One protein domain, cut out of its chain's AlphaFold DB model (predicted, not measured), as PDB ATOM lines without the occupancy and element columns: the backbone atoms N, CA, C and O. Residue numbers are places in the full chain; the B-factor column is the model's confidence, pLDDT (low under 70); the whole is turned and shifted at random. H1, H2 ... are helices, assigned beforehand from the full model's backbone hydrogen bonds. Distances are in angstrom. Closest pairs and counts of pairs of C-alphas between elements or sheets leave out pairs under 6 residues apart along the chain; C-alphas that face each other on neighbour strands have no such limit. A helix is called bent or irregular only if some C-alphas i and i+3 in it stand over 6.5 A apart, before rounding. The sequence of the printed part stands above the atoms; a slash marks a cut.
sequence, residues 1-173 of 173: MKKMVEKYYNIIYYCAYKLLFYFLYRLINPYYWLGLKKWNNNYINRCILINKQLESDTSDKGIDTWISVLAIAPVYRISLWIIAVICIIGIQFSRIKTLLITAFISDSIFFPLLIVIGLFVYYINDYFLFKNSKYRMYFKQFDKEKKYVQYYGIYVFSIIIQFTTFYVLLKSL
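This is residues 1 to 173 of the 173 residues of an uncharacterized protein of Bacteroides fragilis CL05T12C13 (UniProt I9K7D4). Two long helices, H1 and H4, cross steeply in the middle of a long, loosely built model, with H6a packed across both of them from one side and H7 packed across H1 from the other. H2 and H3 make an arm at one end of the long axis, where residues 38 to 43 stick out, and H5 turns a corner at the opposite end. The printed part has 173 residues with seven named helices in order, H1 to H7, H6 being bent, and no named strand; the class is all helix. It is loose, with a radius of gyration of the C-alphas of 21.1 A, and spans 74 by 37 by 34 A, only just a rod.

H1, residues 2 to 28, begins at C-alpha 2 (44.853, -9.423, 104.212) and is 37.6 A long; it is neither bent nor irregular, but only just, C-alphas 25 and 28 being 6.4 A apart. H2 is residues 30 to 34 and H3 residues 42 to 57, 22.4 A. H4, residues 65 to 90, is 38.0 A long and only just irregular, C-alphas 71 and 74 being 6.6 A apart. H5, residues 94 to 105, begins at C-alpha 94 (21.932, -12.629, 84.133). H6, residues 107 to 145, was assigned as one helix by its hydrogen bonds but is bent, C-alphas 132 and 135 being 8.6 A apart. Its arms are H6a, residues 107 to 132, 37.9 A, and H6b, residues 135 to 145. H6a has a kink of 48 degrees near residue 126 and is irregular, C-alphas 129 and 132 being 8.5 A apart. H7, residues 148 to 172, is 36.1 A long and ends at C-alpha 172 (15.007, -0.397, 96.328).

H1 is the hub. Its residues 9 to 21 touch H4 at a steep tilt of 44 degrees, opposite ways; the closest C-alphas, of Tyr 17 and Ala 71, are 4.9 A apart. H7 touches H1 about perpendicular, at 80 degrees, closest at the C-alphas of Ile 12 and Tyr 155, 5.6 A. H6b touches H1 about perpendicular, at 79 degrees, closest at C-alphas 10 and 135, 6.0 A. H6a touches H1 at C-alphas 6 and 128, the closest, 5.2 A, and H4 at C-alphas 79 and 121, the closest, 6.1 A. The helix packing is mostly crossed, with no shallow tilt among the five pairs H1 and H4, H1 and H6a, H1 and H6b, H1 and H7, and H4 and H6a. H2 touches H3, closest at C-alphas 31 and 48, 5.7 A; H1 and H2 only just touch, only at the corner, with 3 pairs of C-alphas within 8 A. H5 and H6a touch only at the corner, closest at C-alphas 103 and 109, 5.3 A. O i to N i+4 pairs are all within hydrogen-bond range in H2, H3, H5, H6b and H7, against 22 of 23 in H1 and 19 of 22 in each of H4 and H6a.

The two C-alphas farthest apart, of Asn 40 and Ser 94, are 74.6 A apart. The printed part has no cut and no long link. Mean pLDDT of the printed part is 86.4; residues 1, 172 and 173 are under 70.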
ATOM      1  N   MET A   1      46.420  -6.048 101.741       67.94
ATOM      2  CA  MET A   1      44.970  -6.208 102.011       67.94
ATOM      3  C   MET A   1      44.668  -7.159 103.171       67.94
ATOM      4  O   MET A   1      44.088  -6.703 104.146       67.94
ATOM      5  N   LYS A   2      45.124  -8.421 103.154       82.00
ATOM      6  CA  LYS A   2      44.853  -9.423 104.212       82.00
ATOM      7  C   LYS A   2      45.073  -8.948 105.660       82.00
ATOM      8  O   LYS A   2      44.179  -9.090 106.483       82.00
ATOM      9  N   LYS A   3      46.227  -8.337 105.962       85.88
ATOM     10  CA  LYS A   3      46.533  -7.810 107.310       85.88
ATOM     11  C   LYS A   3      45.580  -6.687 107.751       85.88
ATOM     12  O   LYS A   3      45.310  -6.557 108.937       85.88
ATOM     13  N   MET A   4      45.065  -5.888 106.812       87.94
ATOM     14  CA  MET A   4      44.115  -4.812 107.125       87.94
ATOM     15  C   MET A   4      42.730  -5.368 107.454       87.94
ATOM     16  O   MET A   4      42.143  -4.948 108.442       87.94
ATOM     17  N   VAL A   5      42.252  -6.351 106.682       89.44
ATOM     18  CA  VAL A   5      40.981  -7.048 106.957       89.44
ATOM     19  C   VAL A   5      41.051  -7.768 108.300       89.44
ATOM     20  O   VAL A   5      40.159  -7.619 109.125       89.44
ATOM     21  N   GLU A   6      42.153  -8.470 108.568       92.38
ATOM     22  CA  GLU A   6      42.369  -9.126 109.857       92.38
ATOM     23  C   GLU A   6      42.321  -8.122 111.016       92.38
ATOM     24  O   GLU A   6      41.578  -8.321 111.976       92.38
ATOM     25  N   LYS A   7      43.055  -7.006 110.911       93.25
ATOM     26  CA  LYS A   7      43.028  -5.946 111.925       93.25
ATOM     27  C   LYS A   7      41.619  -5.378 112.111       93.25
ATOM     28  O   LYS A   7      41.206  -5.168 113.244       93.25
ATOM     29  N   TYR A   8      40.885  -5.155 111.024       93.81
ATOM     30  CA  TYR A   8      39.512  -4.659 111.062       93.81
ATOM     31  C   TYR A   8      38.579  -5.607 111.828       93.81
ATOM     32  O   TYR A   8      37.944  -5.180 112.786       93.81
ATOM     33  N   TYR A   9      38.573  -6.902 111.497       93.62
ATOM     34  CA  TYR A   9      37.766  -7.908 112.201       93.62
ATOM     35  C   TYR A   9      38.089  -7.942 113.699       93.62
ATOM     36  O   TYR A   9      37.188  -7.962 114.538       93.62
ATOM     37  N   ASN A  10      39.379  -7.873 114.038       94.81
ATOM     38  CA  ASN A  10      39.824  -7.856 115.427       94.81
ATOM     39  C   ASN A  10      39.441  -6.558 116.158       94.81
ATOM     40  O   ASN A  10      39.133  -6.620 117.345       94.81
ATOM     41  N   ILE A  11      39.403  -5.399 115.484       95.44
ATOM     42  CA  ILE A  11      38.895  -4.141 116.059       95.44
ATOM     43  C   ILE A  11      37.413  -4.276 116.411       95.44
ATOM     44  O   ILE A  11      37.018  -3.913 117.519       95.44
ATOM     45  N   ILE A  12      36.600  -4.818 115.500       95.44
ATOM     46  CA  ILE A  12      35.164  -5.002 115.738       95.44
ATOM     47  C   ILE A  12      34.935  -5.937 116.920       95.44
ATOM     48  O   ILE A  12      34.167  -5.615 117.827       95.44
ATOM     49  N   TYR A  13      35.639  -7.068 116.923       95.25
ATOM     50  CA  TYR A  13      35.564  -8.053 117.991       95.25
ATOM     51  C   TYR A  13      35.967  -7.462 119.348       95.25
ATOM     52  O   TYR A  13      35.255  -7.613 120.339       95.25
ATOM     53  N   TYR A  14      37.076  -6.721 119.380       94.81
ATOM     54  CA  TYR A  14      37.565  -6.044 120.576       94.81
ATOM     55  C   TYR A  14      36.569  -5.018 121.125       94.81
ATOM     56  O   TYR A  14      36.285  -5.018 122.324       94.81
ATOM     57  N   CYS A  15      36.010  -4.171 120.257       95.31
ATOM     58  CA  CYS A  15      35.038  -3.157 120.664       95.31
ATOM     59  C   CYS A  15      33.770  -3.805 121.223       95.31
ATOM     60  O   CYS A  15      33.302  -3.409 122.289       95.31
ATOM     61  N   ALA A  16      33.251  -4.833 120.545       95.25
ATOM     62  CA  ALA A  16      32.092  -5.586 121.004       95.25
ATOM     63  C   ALA A  16      32.339  -6.236 122.370       95.25
ATOM     64  O   ALA A  16      31.517  -6.097 123.272       95.25
ATOM     65  N   TYR A  17      33.495  -6.884 122.541       94.62
ATOM     66  CA  TYR A  17      33.879  -7.511 123.800       94.62
ATOM     67  C   TYR A  17      33.958  -6.496 124.944       94.62
ATOM     68  O   TYR A  17      33.334  -6.698 125.981       94.62
ATOM     69  N   LYS A  18      34.686  -5.384 124.770       93.94
ATOM     70  CA  LYS A  18      34.840  -4.372 125.830       93.94
ATOM     71  C   LYS A  18      33.509  -3.697 126.175       93.94
ATOM     72  O   LYS A  18      33.263  -3.456 127.354       93.94
ATOM     73  N   LEU A  19      32.649  -3.436 125.185       93.81
ATOM     74  CA  LEU A  19      31.306  -2.892 125.414       93.81
ATOM     75  C   LEU A  19      30.429  -3.865 126.200       93.81
ATOM     76  O   LEU A  19      29.841  -3.465 127.201       93.81
ATOM     77  N   LEU A  20      30.367  -5.132 125.785       93.00
ATOM     78  CA  LEU A  20      29.586  -6.158 126.476       93.00
ATOM     79  C   LEU A  20      30.106  -6.394 127.894       93.00
ATOM     80  O   LEU A  20      29.313  -6.442 128.828       93.00
ATOM     81  N   PHE A  21      31.426  -6.466 128.069       91.00
ATOM     82  CA  PHE A  21      32.049  -6.588 129.382       91.00
ATOM     83  C   PHE A  21      31.675  -5.418 130.292       91.00
ATOM     84  O   PHE A  21      31.218  -5.624 131.413       91.00
ATOM     85  N   TYR A  22      31.814  -4.184 129.804       90.50
ATOM     86  CA  TYR A  22      31.434  -3.000 130.568       90.50
ATOM     87  C   TYR A  22      29.940  -3.006 130.916       90.50
ATOM     88  O   TYR A  22      29.560  -2.794 132.064       90.50
ATOM     89  N   PHE A  23      29.082  -3.291 129.941       90.19
ATOM     90  CA  PHE A  23      27.639  -3.277 130.135       90.19
ATOM     91  C   PHE A  23      27.180  -4.334 131.146       90.19
ATOM     92  O   PHE A  23      26.456  -4.011 132.085       90.19
ATOM     93  N   LEU A  24      27.650  -5.575 131.005       87.75
ATOM     94  CA  LEU A  24      27.230  -6.691 131.850       87.75
ATOM     95  C   LEU A  24      27.850  -6.622 133.247       87.75
ATOM     96  O   LEU A  24      27.119  -6.704 134.227       87.75
ATOM     97  N   TYR A  25      29.167  -6.420 133.360       84.25
ATOM     98  CA  TYR A  25      29.869  -6.513 134.648       84.25
ATOM     99  C   TYR A  25      29.992  -5.192 135.402       84.25
ATOM    100  O   TYR A  25      30.283  -5.214 136.596       84.25
ATOM    101  N   ARG A  26      29.793  -4.041 134.749       85.31
ATOM    102  CA  ARG A  26      29.915  -2.728 135.409       85.31
ATOM    103  C   ARG A  26      28.596  -1.991 135.489       85.31
ATOM    104  O   ARG A  26      28.275  -1.464 136.546       85.31
ATOM    105  N   LEU A  27      27.848  -1.933 134.392       87.81
ATOM    106  CA  LEU A  27      26.633  -1.125 134.342       87.81
ATOM    107  C   LEU A  27      25.444  -1.859 134.971       87.81
ATOM    108  O   LEU A  27      24.817  -1.323 135.881       87.81
ATOM    109  N   ILE A  28      25.176  -3.091 134.534       88.94
ATOM    110  CA  ILE A  28      24.015  -3.867 134.990       88.94
ATOM    111  C   ILE A  28      24.289  -4.630 136.289       88.94
ATOM    112  O   ILE A  28      23.373  -4.765 137.093       88.94
ATOM    113  N   ASN A  29      25.508  -5.132 136.519       86.25
ATOM    114  CA  ASN A  29      25.775  -6.016 137.657       86.25
ATOM    115  C   ASN A  29      25.578  -5.307 139.019       86.25
ATOM    116  O   ASN A  29      26.429  -4.505 139.412       86.25
ATOM    117  N   PRO A  30      24.537  -5.641 139.808       85.56
ATOM    118  CA  PRO A  30      24.298  -5.003 141.102       85.56
ATOM    119  C   PRO A  30      25.401  -5.312 142.124       85.56
ATOM    120  O   PRO A  30      25.723  -4.465 142.956       85.56
ATOM    121  N   TYR A  31      26.038  -6.485 142.049       86.25
ATOM    122  CA  TYR A  31      27.128  -6.862 142.955       86.25
ATOM    123  C   TYR A  31      28.387  -6.028 142.734       86.25
ATOM    124  O   TYR A  31      29.123  -5.775 143.689       86.25
ATOM    125  N   TYR A  32      28.611  -5.552 141.505       84.69
ATOM    126  CA  TYR A  32      29.675  -4.595 141.228       84.69
ATOM    127  C   TYR A  32      29.456  -3.297 142.013       84.69
ATOM    128  O   TYR A  32      30.350  -2.855 142.734       84.69
ATOM    129  N   TRP A  33      28.243  -2.740 141.952       88.00
ATOM    130  CA  TRP A  33      27.868  -1.525 142.679       88.00
ATOM    131  C   TRP A  33      27.911  -1.708 144.194       88.00
ATOM    132  O   TRP A  33      28.443  -0.857 144.907       88.00
ATOM    133  N   LEU A  34      27.400  -2.836 144.693       86.62
ATOM    134  CA  LEU A  34      27.472  -3.175 146.114       86.62
ATOM    135  C   LEU A  34      28.926  -3.270 146.587       86.62
ATOM    136  O   LEU A  34      29.240  -2.780 147.669       86.62
ATOM    137  N   GLY A  35      29.819  -3.810 145.756       84.38
ATOM    138  CA  GLY A  35      31.251  -3.906 146.029       84.38
ATOM    139  C   GLY A  35      32.005  -2.573 146.105       84.38
ATOM    140  O   GLY A  35      33.134  -2.568 146.592       84.38
ATOM    141  N   LEU A  36      31.416  -1.453 145.664       85.25
ATOM    142  CA  LEU A  36      32.037  -0.124 145.770       85.25
ATOM    143  C   LEU A  36      31.981   0.449 147.193       85.25
ATOM    144  O   LEU A  36      32.770   1.332 147.529       85.25
ATOM    145  N   LYS A  37      31.060  -0.033 148.034       83.06
ATOM    146  CA  LYS A  37      30.909   0.406 149.429       83.06
ATOM    147  C   LYS A  37      31.352  -0.698 150.388       83.06
ATOM    148  O   LYS A  37      31.184  -1.882 150.113       83.06
ATOM    149  N   LYS A  38      31.891  -0.311 151.549       80.25
ATOM    150  CA  LYS A  38      32.127  -1.248 152.656       80.25
ATOM    151  C   LYS A  38      30.820  -1.448 153.420       80.25
ATOM    152  O   LYS A  38      30.281  -0.486 153.963       80.25
ATOM    153  N   TRP A  39      30.327  -2.683 153.465       86.56
ATOM    154  CA  TRP A  39      29.097  -3.033 154.173       86.56
ATOM    155  C   TRP A  39      29.413  -3.684 155.514       86.56
ATOM    156  O   TRP A  39      30.186  -4.641 155.579       86.56
ATOM    157  N   ASN A  40      28.757  -3.218 156.580       87.00
ATOM    158  CA  ASN A  40      28.780  -3.867 157.893       87.00
ATOM    159  C   ASN A  40      27.787  -5.049 157.939       87.00
ATOM    160  O   ASN A  40      26.925  -5.131 158.807       87.00
ATOM    161  N   ASN A  41      27.831  -5.912 156.921       89.50
ATOM    162  CA  ASN A  41      26.993  -7.099 156.811       89.50
ATOM    163  C   ASN A  41      27.785  -8.219 156.122       89.50
ATOM    164  O   ASN A  41      28.113  -8.137 154.936       89.50
ATOM    165  N   ASN A  42      28.065  -9.286 156.874       90.56
ATOM    166  CA  ASN A  42      28.855 -10.421 156.398       90.56
ATOM    167  C   ASN A  42      28.197 -11.177 155.238       90.56
ATOM    168  O   ASN A  42      28.908 -11.683 154.373       90.56
ATOM    169  N   TYR A  43      26.865 -11.226 155.178       88.19
ATOM    170  CA  TYR A  43      26.154 -11.879 154.082       88.19
ATOM    171  C   TYR A  43      26.379 -11.140 152.757       88.19
ATOM    172  O   TYR A  43      26.786 -11.751 151.772       88.19
ATOM    173  N   ILE A  44      26.225  -9.810 152.756       86.81
ATOM    174  CA  ILE A  44      26.465  -8.970 151.570       86.81
ATOM    175  C   ILE A  44      27.922  -9.102 151.106       86.81
ATOM    176  O   ILE A  44      28.179  -9.314 149.920       86.81
ATOM    177  N   ASN A  45      28.877  -9.054 152.040       88.75
ATOM    178  CA  ASN A  45      30.299  -9.224 151.724       88.75
ATOM    179  C   ASN A  45      30.595 -10.606 151.116       88.75
ATOM    180  O   ASN A  45      31.375 -10.705 150.167       88.75
ATOM    181  N   ARG A  46      29.936 -11.665 151.602       90.19
ATOM    182  CA  ARG A  46      30.052 -13.018 151.042       90.19
ATOM    183  C   ARG A  46      29.475 -13.104 149.627       90.19
ATOM    184  O   ARG A  46      30.129 -13.674 148.760       90.19
ATOM    185  N   CYS A  47      28.316 -12.502 149.361       87.56
ATOM    186  CA  CYS A  47      27.744 -12.442 148.010       87.56
ATOM    187  C   CYS A  47      28.667 -11.714 147.018       87.56
ATOM    188  O   CYS A  47      28.877 -12.197 145.907       87.56
ATOM    189  N   ILE A  48      29.275 -10.592 147.427       87.94
ATOM    190  CA  ILE A  48      30.246  -9.854 146.599       87.94
ATOM    191  C   ILE A  48      31.476 -10.723 146.290       87.94
ATOM    192  O   ILE A  48      31.956 -10.723 145.157       87.94
ATOM    193  N   LEU A  49      31.989 -11.461 147.281       87.50
ATOM    194  CA  LEU A  49      33.126 -12.370 147.100       87.50
ATOM    195  C   LEU A  49      32.809 -13.505 146.123       87.50
ATOM    196  O   LEU A  49      33.603 -13.748 145.218       87.50
ATOM    197  N   ILE A  50      31.642 -14.140 146.260       87.38
ATOM    198  CA  ILE A  50      31.191 -15.201 145.347       87.38
ATOM    199  C   ILE A  50      31.091 -14.665 143.914       87.38
ATOM    200  O   ILE A  50      31.595 -15.292 142.990       87.38
ATOM    201  N   ASN A  51      30.511 -13.476 143.714       85.56
ATOM    202  CA  ASN A  51      30.421 -12.873 142.382       85.56
ATOM    203  C   ASN A  51      31.808 -12.585 141.770       85.56
ATOM    204  O   ASN A  51      31.998 -12.783 140.574       85.56
ATOM    205  N   LYS A  52      32.789 -12.148 142.575       84.75
ATOM    206  CA  LYS A  52      34.172 -11.951 142.100       84.75
ATOM    207  C   LYS A  52      34.855 -13.266 141.719       84.75
ATOM    208  O   LYS A  52      35.602 -13.280 140.748       84.75
ATOM    209  N   GLN A  53      34.609 -14.340 142.472       86.00
ATOM    210  CA  GLN A  53      35.116 -15.675 142.137       86.00
ATOM    211  C   GLN A  53      34.497 -16.192 140.836       86.00
ATOM    212  O   GLN A  53      35.217 -16.647 139.957       86.00
ATOM    213  N   LEU A  54      33.187 -16.019 140.652       82.06
ATOM    214  CA  LEU A  54      32.524 -16.372 139.396       82.06
ATOM    215  C   LEU A  54      33.117 -15.614 138.199       82.06
ATOM    216  O   LEU A  54      33.382 -16.234 137.179       82.06
ATOM    217  N   GLU A  55      33.385 -14.309 138.330       80.19
ATOM    218  CA  GLU A  55      34.046 -13.517 137.277       80.19
ATOM    219  C   GLU A  55      35.461 -14.028 136.950       80.19
ATOM    220  O   GLU A  55      35.861 -14.027 135.786       80.19
ATOM    221  N   SER A  56      36.231 -14.479 137.948       78.81
ATOM    222  CA  SER A  56      37.546 -15.071 137.686       78.81
ATOM    223  C   SER A  56      37.445 -16.445 137.032       78.81
ATOM    224  O   SER A  56      38.209 -16.723 136.108       78.81
ATOM    225  N   ASP A  57      36.496 -17.273 137.464       80.62
ATOM    226  CA  ASP A  57      36.339 -18.655 137.005       80.62
ATOM    227  C   ASP A  57      35.815 -18.728 135.564       80.62
ATOM    228  O   ASP A  57      36.178 -19.630 134.810       80.62
ATOM    229  N   THR A  58      35.000 -17.755 135.141       75.81
ATOM    230  CA  THR A  58      34.530 -17.645 133.750       75.81
ATOM    231  C   THR A  58      35.582 -17.060 132.803       75.81
ATOM    232  O   THR A  58      35.435 -17.145 131.573       75.81
ATOM    233  N   SER A  59      36.668 -16.504 133.349       79.44
ATOM    234  CA  SER A  59      37.761 -15.913 132.584       79.44
ATOM    235  C   SER A  59      38.854 -16.935 132.247       79.44
ATOM    236  O   SER A  59      39.578 -17.418 133.114       79.44
ATOM    237  N   ASP A  60      39.050 -17.233 130.959       75.75
ATOM    238  CA  ASP A  60      40.227 -17.981 130.503       75.75
ATOM    239  C   ASP A  60      41.326 -17.001 130.079       75.75
ATOM    240  O   ASP A  60      41.184 -16.234 129.119       75.75
ATOM    241  N   LYS A  61      42.461 -17.040 130.794       75.12
ATOM    242  CA  LYS A  61      43.659 -16.219 130.521       75.12
ATOM    243  C   LYS A  61      43.325 -14.720 130.371       75.12
ATOM    244  O   LYS A  61      43.886 -14.032 129.513       75.12
ATOM    245  N   GLY A  62      42.416 -14.228 131.219       74.50
ATOM    246  CA  GLY A  62      42.014 -12.820 131.308       74.50
ATOM    247  C   GLY A  62      40.917 -12.382 130.334       74.50
ATOM    248  O   GLY A  62      40.679 -11.181 130.204       74.50
ATOM    249  N   ILE A  63      40.266 -13.318 129.636       80.38
ATOM    250  CA  ILE A  63      39.126 -13.047 128.754       80.38
ATOM    251  C   ILE A  63      37.941 -13.881 129.232       80.38
ATOM    252  O   ILE A  63      38.039 -15.101 129.311       80.38
ATOM    253  N   ASP A  64      36.827 -13.221 129.539       86.44
ATOM    254  CA  ASP A  64      35.585 -13.892 129.910       86.44
ATOM    255  C   ASP A  64      35.034 -14.671 128.713       86.44
ATOM    256  O   ASP A  64      34.775 -14.107 127.644       86.44
ATOM    257  N   THR A  65      34.882 -15.982 128.886       85.44
ATOM    258  CA  THR A  65      34.518 -16.900 127.800       85.44
ATOM    259  C   THR A  65      33.098 -16.641 127.297       85.44
ATOM    260  O   THR A  65      32.840 -16.703 126.095       85.44
ATOM    261  N   TRP A  66      32.176 -16.295 128.194       85.12
ATOM    262  CA  TRP A  66      30.770 -16.083 127.861       85.12
ATOM    263  C   TRP A  66      30.582 -14.797 127.048       85.12
ATOM    264  O   TRP A  66      29.954 -14.794 125.987       85.12
ATOM    265  N   ILE A  67      31.221 -13.712 127.484       87.69
ATOM    266  CA  ILE A  67      31.252 -12.435 126.761       87.69
ATOM    267  C   ILE A  67      31.986 -12.587 125.437       87.69
ATOM    268  O   ILE A  67      31.550 -12.034 124.429       87.69
ATOM    269  N   SER A  68      33.089 -13.339 125.429       88.00
ATOM    270  CA  SER A  68      33.842 -13.662 124.220       88.00
ATOM    271  C   SER A  68      32.916 -14.264 123.165       88.00
ATOM    272  O   SER A  68      32.894 -13.761 122.048       88.00
ATOM    273  N   VAL A  69      32.090 -15.254 123.519       88.62
ATOM    274  CA  VAL A  69      31.117 -15.865 122.595       88.62
ATOM    275  C   VAL A  69      30.072 -14.857 122.104       88.62
ATOM    276  O   VAL A  69      29.799 -14.795 120.908       88.62
ATOM    277  N   LEU A  70      29.527 -14.005 122.976       90.25
ATOM    278  CA  LEU A  70      28.560 -12.975 122.568       90.25
ATOM    279  C   LEU A  70      29.175 -11.914 121.638       90.25
ATOM    280  O   LEU A  70      28.535 -11.455 120.687       90.25
ATOM    281  N   ALA A  71      30.436 -11.547 121.871       92.12
ATOM    282  CA  ALA A  71      31.171 -10.555 121.089       92.12
ATOM    283  C   ALA A  71      31.464 -11.005 119.648       92.12
ATOM    284  O   ALA A  71      31.798 -10.178 118.797       92.12
ATOM    285  N   ILE A  72      31.296 -12.296 119.349       91.25
ATOM    286  CA  ILE A  72      31.435 -12.861 118.003       91.25
ATOM    287  C   ILE A  72      30.317 -12.377 117.070       91.25
ATOM    288  O   ILE A  72      30.556 -12.126 115.886       91.25
ATOM    289  N   ALA A  73      29.102 -12.194 117.595       90.06
ATOM    290  CA  ALA A  73      27.914 -11.854 116.813       90.06
ATOM    291  C   ALA A  73      28.086 -10.652 115.854       90.06
ATOM    292  O   ALA A  73      27.745 -10.782 114.676       90.06
ATOM    293  N   PRO A  74      28.614  -9.479 116.267       89.75
ATOM    294  CA  PRO A  74      28.843  -8.365 115.343       89.75
ATOM    295  C   PRO A  74      29.845  -8.681 114.228       89.75
ATOM    296  O   PRO A  74      29.688  -8.160 113.128       89.75
ATOM    297  N   VAL A  75      30.827  -9.552 114.464       91.31
ATOM    298  CA  VAL A  75      31.768  -9.963 113.413       91.31
ATOM    299  C   VAL A  75      31.073 -10.855 112.386       91.31
ATOM    300  O   VAL A  75      31.212 -10.636 111.188       91.31
ATOM    301  N   TYR A  76      30.240 -11.796 112.838       90.25
ATOM    302  CA  TYR A  76      29.429 -12.625 111.940       90.25
ATOM    303  C   TYR A  76      28.450 -11.790 111.112       90.25
ATOM    304  O   TYR A  76      28.296 -12.045 109.918       90.25
ATOM    305  N   ARG A  77      27.845 -10.756 111.711       88.69
ATOM    306  CA  ARG A  77      26.983  -9.805 110.993       88.69
ATOM    307  C   ARG A  77      27.729  -9.071 109.879       88.69
ATOM    308  O   ARG A  77      27.197  -8.968 108.780       88.69
ATOM    309  N   ILE A  78      28.968  -8.640 110.122       90.12
ATOM    310  CA  ILE A  78      29.813  -8.019 109.089       90.12
ATOM    311  C   ILE A  78      30.102  -8.993 107.950       90.12
ATOM    312  O   ILE A  78      29.961  -8.628 106.786       90.12
ATOM    313  N   SER A  79      30.489 -10.227 108.264       90.06
ATOM    314  CA  SER A  79      30.797 -11.238 107.248       90.06
ATOM    315  C   SER A  79      29.581 -11.553 106.376       90.06
ATOM    316  O   SER A  79      29.698 -11.587 105.153       90.06
ATOM    317  N   LEU A  80      28.404 -11.706 106.989       89.06
ATOM    318  CA  LEU A  80      27.139 -11.880 106.270       89.06
ATOM    319  C   LEU A  80      26.796 -10.663 105.408       89.06
ATOM    320  O   LEU A  80      26.400 -10.826 104.258       89.06
ATOM    321  N   TRP A  81      26.986  -9.451 105.931       89.69
ATOM    322  CA  TRP A  81      26.750  -8.219 105.183       89.69
ATOM    323  C   TRP A  81      27.655  -8.108 103.948       89.69
ATOM    324  O   TRP A  81      27.172  -7.787 102.865       89.69
ATOM    325  N   ILE A  82      28.944  -8.447 104.069       88.31
ATOM    326  CA  ILE A  82      29.875  -8.466 102.928       88.31
ATOM    327  C   ILE A  82      29.401  -9.460 101.859       88.31
ATOM    328  O   ILE A  82      29.378  -9.116 100.679       88.31
ATOM    329  N   ILE A  83      28.996 -10.670 102.260       87.12
ATOM    330  CA  ILE A  83      28.463 -11.680 101.333       87.12
ATOM    331  C   ILE A  83      27.205 -11.153 100.639       87.12
ATOM    332  O   ILE A  83      27.110 -11.239  99.417       87.12
ATOM    333  N   ALA A  84      26.280 -10.548 101.387       83.69
ATOM    334  CA  ALA A  84      25.062  -9.972 100.829       83.69
ATOM    335  C   ALA A  84      25.368  -8.895  99.776       83.69
ATOM    336  O   ALA A  84      24.825  -8.949  98.674       83.69
ATOM    337  N   VAL A  85      26.285  -7.964 100.063       84.62
ATOM    338  CA  VAL A  85      26.706  -6.921  99.110       84.62
ATOM    339  C   VAL A  85      27.314  -7.533  97.843       84.62
ATOM    340  O   VAL A  85      26.982  -7.100  96.739       84.62
ATOM    341  N   ILE A  86      28.154  -8.565  97.973       84.81
ATOM    342  CA  ILE A  86      28.726  -9.283  96.823       84.81
ATOM    343  C   ILE A  86      27.622  -9.940  95.989       84.81
ATOM    344  O   ILE A  86      27.635  -9.824  94.763       84.81
ATOM    345  N   CYS A  87      26.649 -10.592  96.631       79.38
ATOM    346  CA  CYS A  87      25.503 -11.186  95.946       79.38
ATOM    347  C   CYS A  87      24.695 -10.131  95.179       79.38
ATOM    348  O   CYS A  87      24.354 -10.360  94.023       79.38
ATOM    349  N   ILE A  88      24.447  -8.963  95.777       79.00
ATOM    350  CA  ILE A  88      23.701  -7.862  95.148       79.00
ATOM    351  C   ILE A  88      24.423  -7.330  93.908       79.00
ATOM    352  O   ILE A  88      23.802  -7.167  92.861       79.00
ATOM    353  N   ILE A  89      25.736  -7.109  93.991       80.44
ATOM    354  CA  ILE A  89      26.539  -6.708  92.827       80.44
ATOM    355  C   ILE A  89      26.490  -7.813  91.756       80.44
ATOM    356  O   ILE A  89      26.321  -7.531  90.571       80.44
ATOM    357  N   GLY A  90      26.568  -9.078  92.175       76.44
ATOM    358  CA  GLY A  90      26.494 -10.244  91.297       76.44
ATOM    359  C   GLY A  90      25.162 -10.401  90.553       76.44
ATOM    360  O   GLY A  90      25.164 -10.894  89.428       76.44
ATOM    361  N   ILE A  91      24.036  -9.941  91.115       78.00
ATOM    362  CA  ILE A  91      22.706 -10.002  90.469       78.00
ATOM    363  C   ILE A  91      22.673  -9.251  89.128       78.00
ATOM    364  O   ILE A  91      21.864  -9.590  88.263       78.00
ATOM    365  N   GLN A  92      23.564  -8.280  88.908       75.50
ATOM    366  CA  GLN A  92      23.680  -7.590  87.618       75.50
ATOM    367  C   GLN A  92      24.017  -8.550  86.461       75.50
ATOM    368  O   GLN A  92      23.692  -8.272  85.308       75.50
ATOM    369  N   PHE A  93      24.609  -9.713  86.752       81.25
ATOM    370  CA  PHE A  93      24.876 -10.755  85.768       81.25
ATOM    371  C   PHE A  93      23.683 -11.710  85.640       81.25
ATOM    372  O   PHE A  93      23.306 -12.399  86.590       81.25
ATOM    373  N   SER A  94      23.132 -11.826  84.427       73.31
ATOM    374  CA  SER A  94      21.932 -12.629  84.133       73.31
ATOM    375  C   SER A  94      22.017 -14.082  84.621       73.31
ATOM    376  O   SER A  94      21.051 -14.596  85.177       73.31
ATOM    377  N   ARG A  95      23.184 -14.730  84.501       77.00
ATOM    378  CA  ARG A  95      23.411 -16.104  84.990       77.00
ATOM    379  C   ARG A  95      23.294 -16.230  86.511       77.00
ATOM    380  O   ARG A  95      22.698 -17.187  86.993       77.00
ATOM    381  N   ILE A  96      23.847 -15.273  87.258       76.00
ATOM    382  CA  ILE A  96      23.809 -15.262  88.729       76.00
ATOM    383  C   ILE A  96      22.387 -14.963  89.208       76.00
ATOM    384  O   ILE A  96      21.903 -15.615  90.130       76.00
ATOM    385  N   LYS A  97      21.693 -14.039  88.533       76.12
ATOM    386  CA  LYS A  97      20.288 -13.722  88.800       76.12
ATOM    387  C   LYS A  97      19.393 -14.958  88.687       76.12
ATOM    388  O   LYS A  97      18.650 -15.244  89.620       76.12
ATOM    389  N   THR A  98      19.490 -15.711  87.590       76.88
ATOM    390  CA  THR A  98      18.698 -16.938  87.401       76.88
ATOM    391  C   THR A  98      19.026 -17.985  88.463       76.88
ATOM    392  O   THR A  98      18.118 -18.587  89.022       76.88
ATOM    393  N   LEU A  99      20.307 -18.167  88.793       76.31
ATOM    394  CA  LEU A  99      20.743 -19.150  89.788       76.31
ATOM    395  C   LEU A  99      20.235 -18.814  91.200       76.31
ATOM    396  O   LEU A  99      19.763 -19.705  91.901       76.31
ATOM    397  N   LEU A 100      20.263 -17.534  91.587       74.88
ATOM    398  CA  LEU A 100      19.687 -17.068  92.852       74.88
ATOM    399  C   LEU A 100      18.170 -17.272  92.888       74.88
ATOM    400  O   LEU A 100      17.673 -17.831  93.857       74.88
ATOM    401  N   ILE A 101      17.441 -16.882  91.837       77.75
ATOM    402  CA  ILE A 101      15.979 -17.053  91.773       77.75
ATOM    403  C   ILE A 101      15.596 -18.532  91.924       77.75
ATOM    404  O   ILE A 101      14.744 -18.862  92.745       77.75
ATOM    405  N   THR A 102      16.264 -19.432  91.199       78.00
ATOM    406  CA  THR A 102      16.024 -20.878  91.313       78.00
ATOM    407  C   THR A 102      16.317 -21.396  92.723       78.00
ATOM    408  O   THR A 102      15.549 -22.198  93.254       78.00
ATOM    409  N   ALA A 103      17.395 -20.921  93.352       75.25
ATOM    410  CA  ALA A 103      17.754 -21.309  94.712       75.25
ATOM    411  C   ALA A 103      16.786 -20.768  95.780       75.25
ATOM    412  O   ALA A 103      16.605 -21.425  96.797       75.25
ATOM    413  N   PHE A 104      16.166 -19.603  95.560       77.44
ATOM    414  CA  PHE A 104      15.180 -19.017  96.478       77.44
ATOM    415  C   PHE A 104      13.779 -19.626  96.343       77.44
ATOM    416  O   PHE A 104      13.041 -19.637  97.320       77.44
ATOM    417  N   ILE A 105      13.400 -20.116  95.156       81.31
ATOM    418  CA  ILE A 105      12.082 -20.738  94.927       81.31
ATOM    419  C   ILE A 105      12.052 -22.189  95.423       81.31
ATOM    420  O   ILE A 105      11.013 -22.676  95.860       81.31
ATOM    421  N   SER A 106      13.173 -22.906  95.330       82.38
ATOM    422  CA  SER A 106      13.243 -24.305  95.741       82.38
ATOM    423  C   SER A 106      13.690 -24.433  97.194       82.38
ATOM    424  O   SER A 106      14.881 -24.314  97.483       82.38
ATOM    425  N   ASP A 107      12.767 -24.786  98.092       75.94
ATOM    426  CA  ASP A 107      13.083 -25.082  99.500       75.94
ATOM    427  C   ASP A 107      14.216 -26.119  99.632       75.94
ATOM    428  O   ASP A 107      15.130 -25.968 100.445       75.94
ATOM    429  N   SER A 108      14.229 -27.134  98.757       81.25
ATOM    430  CA  SER A 108      15.261 -28.181  98.724       81.25
ATOM    431  C   SER A 108      16.669 -27.664  98.400       81.25
ATOM    432  O   SER A 108      17.638 -28.355  98.703       81.25
ATOM    433  N   ILE A 109      16.800 -26.496  97.769       80.81
ATOM    434  CA  ILE A 109      18.086 -25.869  97.419       80.81
ATOM    435  C   ILE A 109      18.409 -24.739  98.404       80.81
ATOM    436  O   ILE A 109      19.572 -24.543  98.765       80.81
ATOM    437  N   PHE A 110      17.383 -24.044  98.896       80.50
ATOM    438  CA  PHE A 110      17.507 -22.935  99.831       80.50
ATOM    439  C   PHE A 110      18.158 -23.344 101.159       80.50
ATOM    440  O   PHE A 110      19.132 -22.720 101.590       80.50
ATOM    441  N   PHE A 111      17.681 -24.420 101.798       81.69
ATOM    442  CA  PHE A 111      18.232 -24.858 103.088       81.69
ATOM    443  C   PHE A 111      19.708 -25.291 102.998       81.69
ATOM    444  O   PHE A 111      20.510 -24.804 103.803       81.69
ATOM    445  N   PRO A 112      20.131 -26.122 102.020       86.44
ATOM    446  CA  PRO A 112      21.549 -26.413 101.814       86.44
ATOM    447  C   PRO A 112      22.395 -25.162 101.562       86.44
ATOM    448  O   PRO A 112      23.494 -25.049 102.105       86.44
ATOM    449  N   LEU A 113      21.887 -24.197 100.787       84.94
ATOM    450  CA  LEU A 113      22.595 -22.948 100.511       84.94
ATOM    451  C   LEU A 113      22.847 -22.141 101.796       84.94
ATOM    452  O   LEU A 113      23.962 -21.661 102.006       84.94
ATOM    453  N   LEU A 114      21.852 -22.037 102.682       84.69
ATOM    454  CA  LEU A 114      22.010 -21.373 103.980       84.69
ATOM    455  C   LEU A 114      23.071 -22.052 104.854       84.69
ATOM    456  O   LEU A 114      23.879 -21.361 105.477       84.69
ATOM    457  N   ILE A 115      23.108 -23.388 104.874       87.50
ATOM    458  CA  ILE A 115      24.123 -24.148 105.619       87.50
ATOM    459  C   ILE A 115      25.522 -23.843 105.071       87.50
ATOM    460  O   ILE A 115      26.437 -23.556 105.845       87.50
ATOM    461  N   VAL A 116      25.688 -23.841 103.745       88.62
ATOM    462  CA  VAL A 116      26.969 -23.520 103.095       88.62
ATOM    463  C   VAL A 116      27.413 -22.093 103.423       88.62
ATOM    464  O   VAL A 116      28.573 -21.885 103.779       88.62
ATOM    465  N   ILE A 117      26.502 -21.116 103.374       88.25
ATOM    466  CA  ILE A 117      26.795 -19.726 103.759       88.25
ATOM    467  C   ILE A 117      27.219 -19.656 105.231       88.25
ATOM    468  O   ILE A 117      28.219 -19.013 105.549       88.25
ATOM    469  N   GLY A 118      26.506 -20.344 106.124       88.31
ATOM    470  CA  GLY A 118      26.837 -20.399 107.548       88.31
ATOM    471  C   GLY A 118      28.236 -20.968 107.807       88.31
ATOM    472  O   GLY A 118      29.027 -20.356 108.528       88.31
ATOM    473  N   LEU A 119      28.576 -22.091 107.165       90.44
ATOM    474  CA  LEU A 119      29.904 -22.708 107.253       90.44
ATOM    475  C   LEU A 119      30.999 -21.797 106.690       90.44
ATOM    476  O   LEU A 119      32.075 -21.679 107.278       90.44
ATOM    477  N   PHE A 120      30.723 -21.114 105.580       89.25
ATOM    478  CA  PHE A 120      31.667 -20.187 104.967       89.25
ATOM    479  C   PHE A 120      31.946 -18.974 105.862       89.25
ATOM    480  O   PHE A 120      33.105 -18.614 106.084       89.25
ATOM    481  N   VAL A 121      30.900 -18.382 106.445       91.00
ATOM    482  CA  VAL A 121      31.027 -17.288 107.419       91.00
ATOM    483  C   VAL A 121      31.810 -17.745 108.646       91.00
ATOM    484  O   VAL A 121      32.714 -17.036 109.092       91.00
ATOM    485  N   TYR A 122      31.504 -18.936 109.167       89.31
ATOM    486  CA  TYR A 122      32.236 -19.522 110.284       89.31
ATOM    487  C   TYR A 122      33.729 -19.648 109.966       89.31
ATOM    488  O   TYR A 122      34.562 -19.168 110.731       89.31
ATOM    489  N   TYR A 123      34.067 -20.212 108.806       89.19
ATOM    490  CA  TYR A 123      35.451 -20.403 108.379       89.19
ATOM    491  C   TYR A 123      36.220 -19.081 108.245       89.19
ATOM    492  O   TYR A 123      37.356 -18.970 108.710       89.19
ATOM    493  N   ILE A 124      35.603 -18.057 107.645       88.19
ATOM    494  CA  ILE A 124      36.201 -16.718 107.529       88.19
ATOM    495  C   ILE A 124      36.520 -16.152 108.915       88.19
ATOM    496  O   ILE A 124      37.627 -15.656 109.153       88.19
ATOM    497  N   ASN A 125      35.556 -16.229 109.832       88.94
ATOM    498  CA  ASN A 125      35.691 -15.654 111.164       88.94
ATOM    499  C   ASN A 125      36.730 -16.408 111.997       88.94
ATOM    500  O   ASN A 125      37.575 -15.768 112.624       88.94
ATOM    501  N   ASP A 126      36.745 -17.741 111.930       88.69
ATOM    502  CA  ASP A 126      37.784 -18.569 112.547       88.69
ATOM    503  C   ASP A 126      39.180 -18.198 112.037       88.69
ATOM    504  O   ASP A 126      40.095 -17.928 112.819       88.69
ATOM    505  N   TYR A 127      39.331 -18.050 110.723       88.56
ATOM    506  CA  TYR A 127      40.607 -17.716 110.108       88.56
ATOM    507  C   TYR A 127      41.177 -16.351 110.541       88.56
ATOM    508  O   TYR A 127      42.398 -16.207 110.740       88.56
ATOM    509  N   PHE A 128      40.317 -15.333 110.648       87.88
ATOM    510  CA  PHE A 128      40.721 -13.965 110.988       87.88
ATOM    511  C   PHE A 128      40.829 -13.708 112.496       87.88
ATOM    512  O   PHE A 128      41.673 -12.903 112.903       87.88
ATOM    513  N   LEU A 129      40.023 -14.381 113.321       86.31
ATOM    514  CA  LEU A 129      39.979 -14.157 114.769       86.31
ATOM    515  C   LEU A 129      40.697 -15.252 115.560       86.31
ATOM    516  O   LEU A 129      41.580 -14.959 116.371       86.31
ATOM    517  N   PHE A 130      40.310 -16.509 115.352       86.31
ATOM    518  CA  PHE A 130      40.600 -17.599 116.285       86.31
ATOM    519  C   PHE A 130      41.843 -18.401 115.926       86.31
ATOM    520  O   PHE A 130      42.543 -18.866 116.831       86.31
ATOM    521  N   LYS A 131      42.196 -18.481 114.639       87.19
ATOM    522  CA  LYS A 131      43.394 -19.185 114.178       87.19
ATOM    523  C   LYS A 131      44.630 -18.704 114.935       87.19
ATOM    524  O   LYS A 131      44.943 -17.514 114.931       87.19
ATOM    525  N   ASN A 132      45.349 -19.634 115.561       85.19
ATOM    526  CA  ASN A 132      46.537 -19.371 116.383       85.19
ATOM    527  C   ASN A 132      46.301 -18.353 117.516       85.19
ATOM    528  O   ASN A 132      47.232 -17.661 117.927       85.19
ATOM    529  N   SER A 133      45.070 -18.225 118.021       84.25
ATOM    530  CA  SER A 133      44.695 -17.271 119.076       84.25
ATOM    531  C   SER A 133      45.005 -15.798 118.755       84.25
ATOM    532  O   SER A 133      45.249 -14.996 119.660       84.25
ATOM    533  N   LYS A 134      44.975 -15.422 117.466       87.19
ATOM    534  CA  LYS A 134      45.282 -14.063 116.977       87.19
ATOM    535  C   LYS A 134      44.560 -12.961 117.742       87.19
ATOM    536  O   LYS A 134      45.194 -11.966 118.095       87.19
ATOM    537  N   TYR A 135      43.274 -13.141 118.043       88.19
ATOM    538  CA  TYR A 135      42.490 -12.137 118.765       88.19
ATOM    539  C   TYR A 135      43.136 -11.708 120.087       88.19
ATOM    540  O   TYR A 135      43.108 -10.530 120.430       88.19
ATOM    541  N   ARG A 136      43.815 -12.619 120.796       89.44
ATOM    542  CA  ARG A 136      44.508 -12.300 122.054       89.44
ATOM    543  C   ARG A 136      45.714 -11.401 121.834       89.44
ATOM    544  O   ARG A 136      45.962 -10.502 122.635       89.44
ATOM    545  N   MET A 137      46.458 -11.635 120.755       91.00
ATOM    546  CA  MET A 137      47.585 -10.780 120.380       91.00
ATOM    547  C   MET A 137      47.098  -9.365 120.060       91.00
ATOM    548  O   MET A 137      47.658  -8.398 120.577       91.00
ATOM    549  N   TYR A 138      46.009  -9.247 119.293       91.75
ATOM    550  CA  TYR A 138      45.399  -7.955 118.982       91.75
ATOM    551  C   TYR A 138      44.825  -7.263 120.220       91.75
ATOM    552  O   TYR A 138      45.045  -6.070 120.381       91.75
ATOM    553  N   PHE A 139      44.172  -7.981 121.137       91.94
ATOM    554  CA  PHE A 139      43.654  -7.395 122.381       91.94
ATOM    555  C   PHE A 139      44.776  -6.766 123.212       91.94
ATOM    556  O   PHE A 139      44.673  -5.606 123.605       91.94
ATOM    557  N   LYS A 140      45.888  -7.493 123.402       91.94
ATOM    558  CA  LYS A 140      47.077  -6.967 124.093       91.94
ATOM    559  C   LYS A 140      47.659  -5.749 123.379       91.94
ATOM    560  O   LYS A 140      48.045  -4.779 124.027       91.94
ATOM    561  N   GLN A 141      47.721  -5.789 122.050       93.81
ATOM    562  CA  GLN A 141      48.200  -4.669 121.246       93.81
ATOM    563  C   GLN A 141      47.296  -3.436 121.393       93.81
ATOM    564  O   GLN A 141      47.797  -2.341 121.619       93.81
ATOM    565  N   PHE A 142      45.979  -3.603 121.300       94.00
ATOM    566  CA  PHE A 142      45.007  -2.513 121.385       94.00
ATOM    567  C   PHE A 142      44.961  -1.886 122.779       94.00
ATOM    568  O   PHE A 142      44.934  -0.660 122.894       94.00
ATOM    569  N   ASP A 143      45.043  -2.705 123.831       91.62
ATOM    570  CA  ASP A 143      45.159  -2.219 125.209       91.62
ATOM    571  C   ASP A 143      46.467  -1.430 125.427       91.62
ATOM    572  O   ASP A 143      46.470  -0.440 126.160       91.62
ATOM    573  N   LYS A 144      47.564  -1.797 124.744       94.81
ATOM    574  CA  LYS A 144      48.834  -1.049 124.772       94.81
ATOM    575  C   LYS A 144      48.776   0.255 123.968       94.81
ATOM    576  O   LYS A 144      49.306   1.266 124.418       94.81
ATOM    577  N   GLU A 145      48.158   0.239 122.787       93.19
ATOM    578  CA  GLU A 145      48.047   1.410 121.906       93.19
ATOM    579  C   GLU A 145      47.117   2.492 122.481       93.19
ATOM    580  O   GLU A 145      47.305   3.665 122.168       93.19
ATOM    581  N   LYS A 146      46.122   2.120 123.304       91.12
ATOM    582  CA  LYS A 146      45.137   3.032 123.928       91.12
ATOM    583  C   LYS A 146      44.380   3.935 122.938       91.12
ATOM    584  O   LYS A 146      43.807   4.953 123.319       91.12
ATOM    585  N   LYS A 147      44.304   3.548 121.660       94.00
ATOM    586  CA  LYS A 147      43.603   4.284 120.587       94.00
ATOM    587  C   LYS A 147      42.096   4.010 120.576       94.00
ATOM    588  O   LYS A 147      41.492   3.827 119.521       94.00
ATOM    589  N   TYR A 148      41.474   3.982 121.753       91.12
ATOM    590  CA  TYR A 148      40.092   3.530 121.920       91.12
ATOM    591  C   TYR A 148      39.097   4.346 121.092       91.12
ATOM    592  O   TYR A 148      38.243   3.763 120.433       91.12
ATOM    593  N   VAL A 149      39.253   5.674 121.049       93.81
ATOM    594  CA  VAL A 149      38.391   6.565 120.250       93.81
ATOM    595  C   VAL A 149      38.410   6.176 118.770       93.81
ATOM    596  O   VAL A 149      37.365   6.126 118.133       93.81
ATOM    597  N   GLN A 150      39.582   5.832 118.230       94.50
ATOM    598  CA  GLN A 150      39.703   5.414 116.832       94.50
ATOM    599  C   GLN A 150      39.041   4.053 116.596       94.50
ATOM    600  O   GLN A 150      38.312   3.891 115.622       94.50
ATOM    601  N   TYR A 151      39.256   3.082 117.487       95.62
ATOM    602  CA  TYR A 151      38.658   1.750 117.357       95.62
ATOM    603  C   TYR A 151      37.130   1.792 117.457       95.62
ATOM    604  O   TYR A 151      36.449   1.222 116.605       95.62
ATOM    605  N   TYR A 152      36.587   2.530 118.428       95.81
ATOM    606  CA  TYR A 152      35.144   2.725 118.549       95.81
ATOM    607  C   TYR A 152      34.573   3.552 117.395       95.81
ATOM    608  O   TYR A 152      33.487   3.237 116.920       95.81
ATOM    609  N   GLY A 153      35.317   4.536 116.879       95.50
ATOM    610  CA  GLY A 153      34.952   5.256 115.659       95.50
ATOM    611  C   GLY A 153      34.787   4.313 114.465       95.50
ATOM    612  O   GLY A 153      33.759   4.350 113.794       95.50
ATOM    613  N   ILE A 154      35.742   3.399 114.249       94.94
ATOM    614  CA  ILE A 154      35.653   2.364 113.205       94.94
ATOM    615  C   ILE A 154      34.450   1.444 113.444       94.94
ATOM    616  O   ILE A 154      33.725   1.125 112.500       94.94
ATOM    617  N   TYR A 155      34.226   1.017 114.687       94.81
ATOM    618  CA  TYR A 155      33.113   0.139 115.052       94.81
ATOM    619  C   TYR A 155      31.749   0.777 114.758       94.81
ATOM    620  O   TYR A 155      30.932   0.184 114.054       94.81
ATOM    621  N   VAL A 156      31.527   2.008 115.223       94.75
ATOM    622  CA  VAL A 156      30.284   2.758 114.993       94.75
ATOM    623  C   VAL A 156      30.097   3.060 113.508       94.75
ATOM    624  O   VAL A 156      29.020   2.816 112.970       94.75
ATOM    625  N   PHE A 157      31.144   3.510 112.816       95.00
ATOM    626  CA  PHE A 157      31.087   3.769 111.377       95.00
ATOM    627  C   PHE A 157      30.706   2.514 110.578       95.00
ATOM    628  O   PHE A 157      29.869   2.574 109.680       95.00
ATOM    629  N   SER A 158      31.252   1.355 110.960       92.75
ATOM    630  CA  SER A 158      30.905   0.065 110.350       92.75
ATOM    631  C   SER A 158      29.431  -0.286 110.523       92.75
ATOM    632  O   SER A 158      28.814  -0.802 109.593       92.75
ATOM    633  N   ILE A 159      28.868  -0.008 111.700       91.56
ATOM    634  CA  ILE A 159      27.447  -0.222 111.987       91.56
ATOM    635  C   ILE A 159      26.588   0.734 111.152       91.56
ATOM    636  O   ILE A 159      25.634   0.291 110.520       91.56
ATOM    637  N   ILE A 160      26.946   2.021 111.091       93.38
ATOM    638  CA  ILE A 160      26.223   3.025 110.297       93.38
ATOM    639  C   ILE A 160      26.185   2.623 108.822       93.38
ATOM    640  O   ILE A 160      25.115   2.636 108.226       93.38
ATOM    641  N   ILE A 161      27.313   2.209 108.234       91.69
ATOM    642  CA  ILE A 161      27.344   1.757 106.833       91.69
ATOM    643  C   ILE A 161      26.403   0.570 106.618       91.69
ATOM    644  O   ILE A 161      25.644   0.561 105.647       91.69
ATOM    645  N   GLN A 162      26.424  -0.421 107.511       89.81
ATOM    646  CA  GLN A 162      25.526  -1.573 107.418       89.81
ATOM    647  C   GLN A 162      24.061  -1.135 107.462       89.81
ATOM    648  O   GLN A 162      23.289  -1.511 106.588       89.81
ATOM    649  N   PHE A 163      23.676  -0.284 108.415       88.06
ATOM    650  CA  PHE A 163      22.306   0.224 108.493       88.06
ATOM    651  C   PHE A 163      21.906   1.029 107.256       88.06
ATOM    652  O   PHE A 163      20.840   0.784 106.700       88.06
ATOM    653  N   THR A 164      22.759   1.940 106.786       88.94
ATOM    654  CA  THR A 164      22.485   2.747 105.590       88.94
ATOM    655  C   THR A 164      22.328   1.871 104.354       88.94
ATOM    656  O   THR A 164      21.414   2.076 103.563       88.94
ATOM    657  N   THR A 165      23.190   0.869 104.185       86.50
ATOM    658  CA  THR A 165      23.104  -0.051 103.043       86.50
ATOM    659  C   THR A 165      21.861  -0.931 103.114       86.50
ATOM    660  O   THR A 165      21.153  -1.018 102.118       86.50
ATOM    661  N   PHE A 166      21.521  -1.501 104.276       82.81
ATOM    662  CA  PHE A 166      20.255  -2.221 104.451       82.81
ATOM    663  C   PHE A 166      19.039  -1.327 104.191       82.81
ATOM    664  O   PHE A 166      18.106  -1.756 103.521       82.81
ATOM    665  N   TYR A 167      19.057  -0.081 104.662       85.25
ATOM    666  CA  TYR A 167      17.981   0.880 104.421       85.25
ATOM    667  C   TYR A 167      17.807   1.197 102.930       85.25
ATOM    668  O   TYR A 167      16.690   1.166 102.419       85.25
ATOM    669  N   VAL A 168      18.905   1.461 102.213       83.88
ATOM    670  CA  VAL A 168      18.870   1.684 100.759       83.88
ATOM    671  C   VAL A 168      18.338   0.448 100.035       83.88
ATOM    672  O   VAL A 168      17.509   0.590  99.141       83.88
ATOM    673  N   LEU A 169      18.757  -0.752 100.449       74.12
ATOM    674  CA  LEU A 169      18.288  -2.007  99.864       74.12
ATOM    675  C   LEU A 169      16.790  -2.223 100.073       74.12
ATOM    676  O   LEU A 169      16.091  -2.527  99.112       74.12
ATOM    677  N   LEU A 170      16.292  -2.004 101.293       75.81
ATOM    678  CA  LEU A 170      14.864  -2.089 101.604       75.81
ATOM    679  C   LEU A 170      14.032  -1.089 100.800       75.81
ATOM    680  O   LEU A 170      12.915  -1.406 100.426       75.81
ATOM    681  N   LYS A 171      14.568   0.104 100.520       77.44
ATOM    682  CA  LYS A 171      13.885   1.114  99.699       77.44
ATOM    683  C   LYS A 171      13.895   0.780  98.199       77.44
ATOM    684  O   LYS A 171      13.067   1.300  97.461       77.44
ATOM    685  N   SER A 172      14.869  -0.003  97.739       66.06
ATOM    686  CA  SER A 172      15.007  -0.397  96.328       66.06
ATOM    687  C   SER A 172      14.219  -1.654  95.940       66.06
ATOM    688  O   SER A 172      14.191  -1.995  94.758       66.06
ATOM    689  N   LEU A 173      13.641  -2.337  96.930       57.81
ATOM    690  CA  LEU A 173      12.738  -3.483  96.797       57.81
ATOM    691  C   LEU A 173      11.289  -2.998  96.688       57.81
ATOM    692  O   LEU A 173      10.554  -3.595  95.874       57.81
TER     693      LEU A 173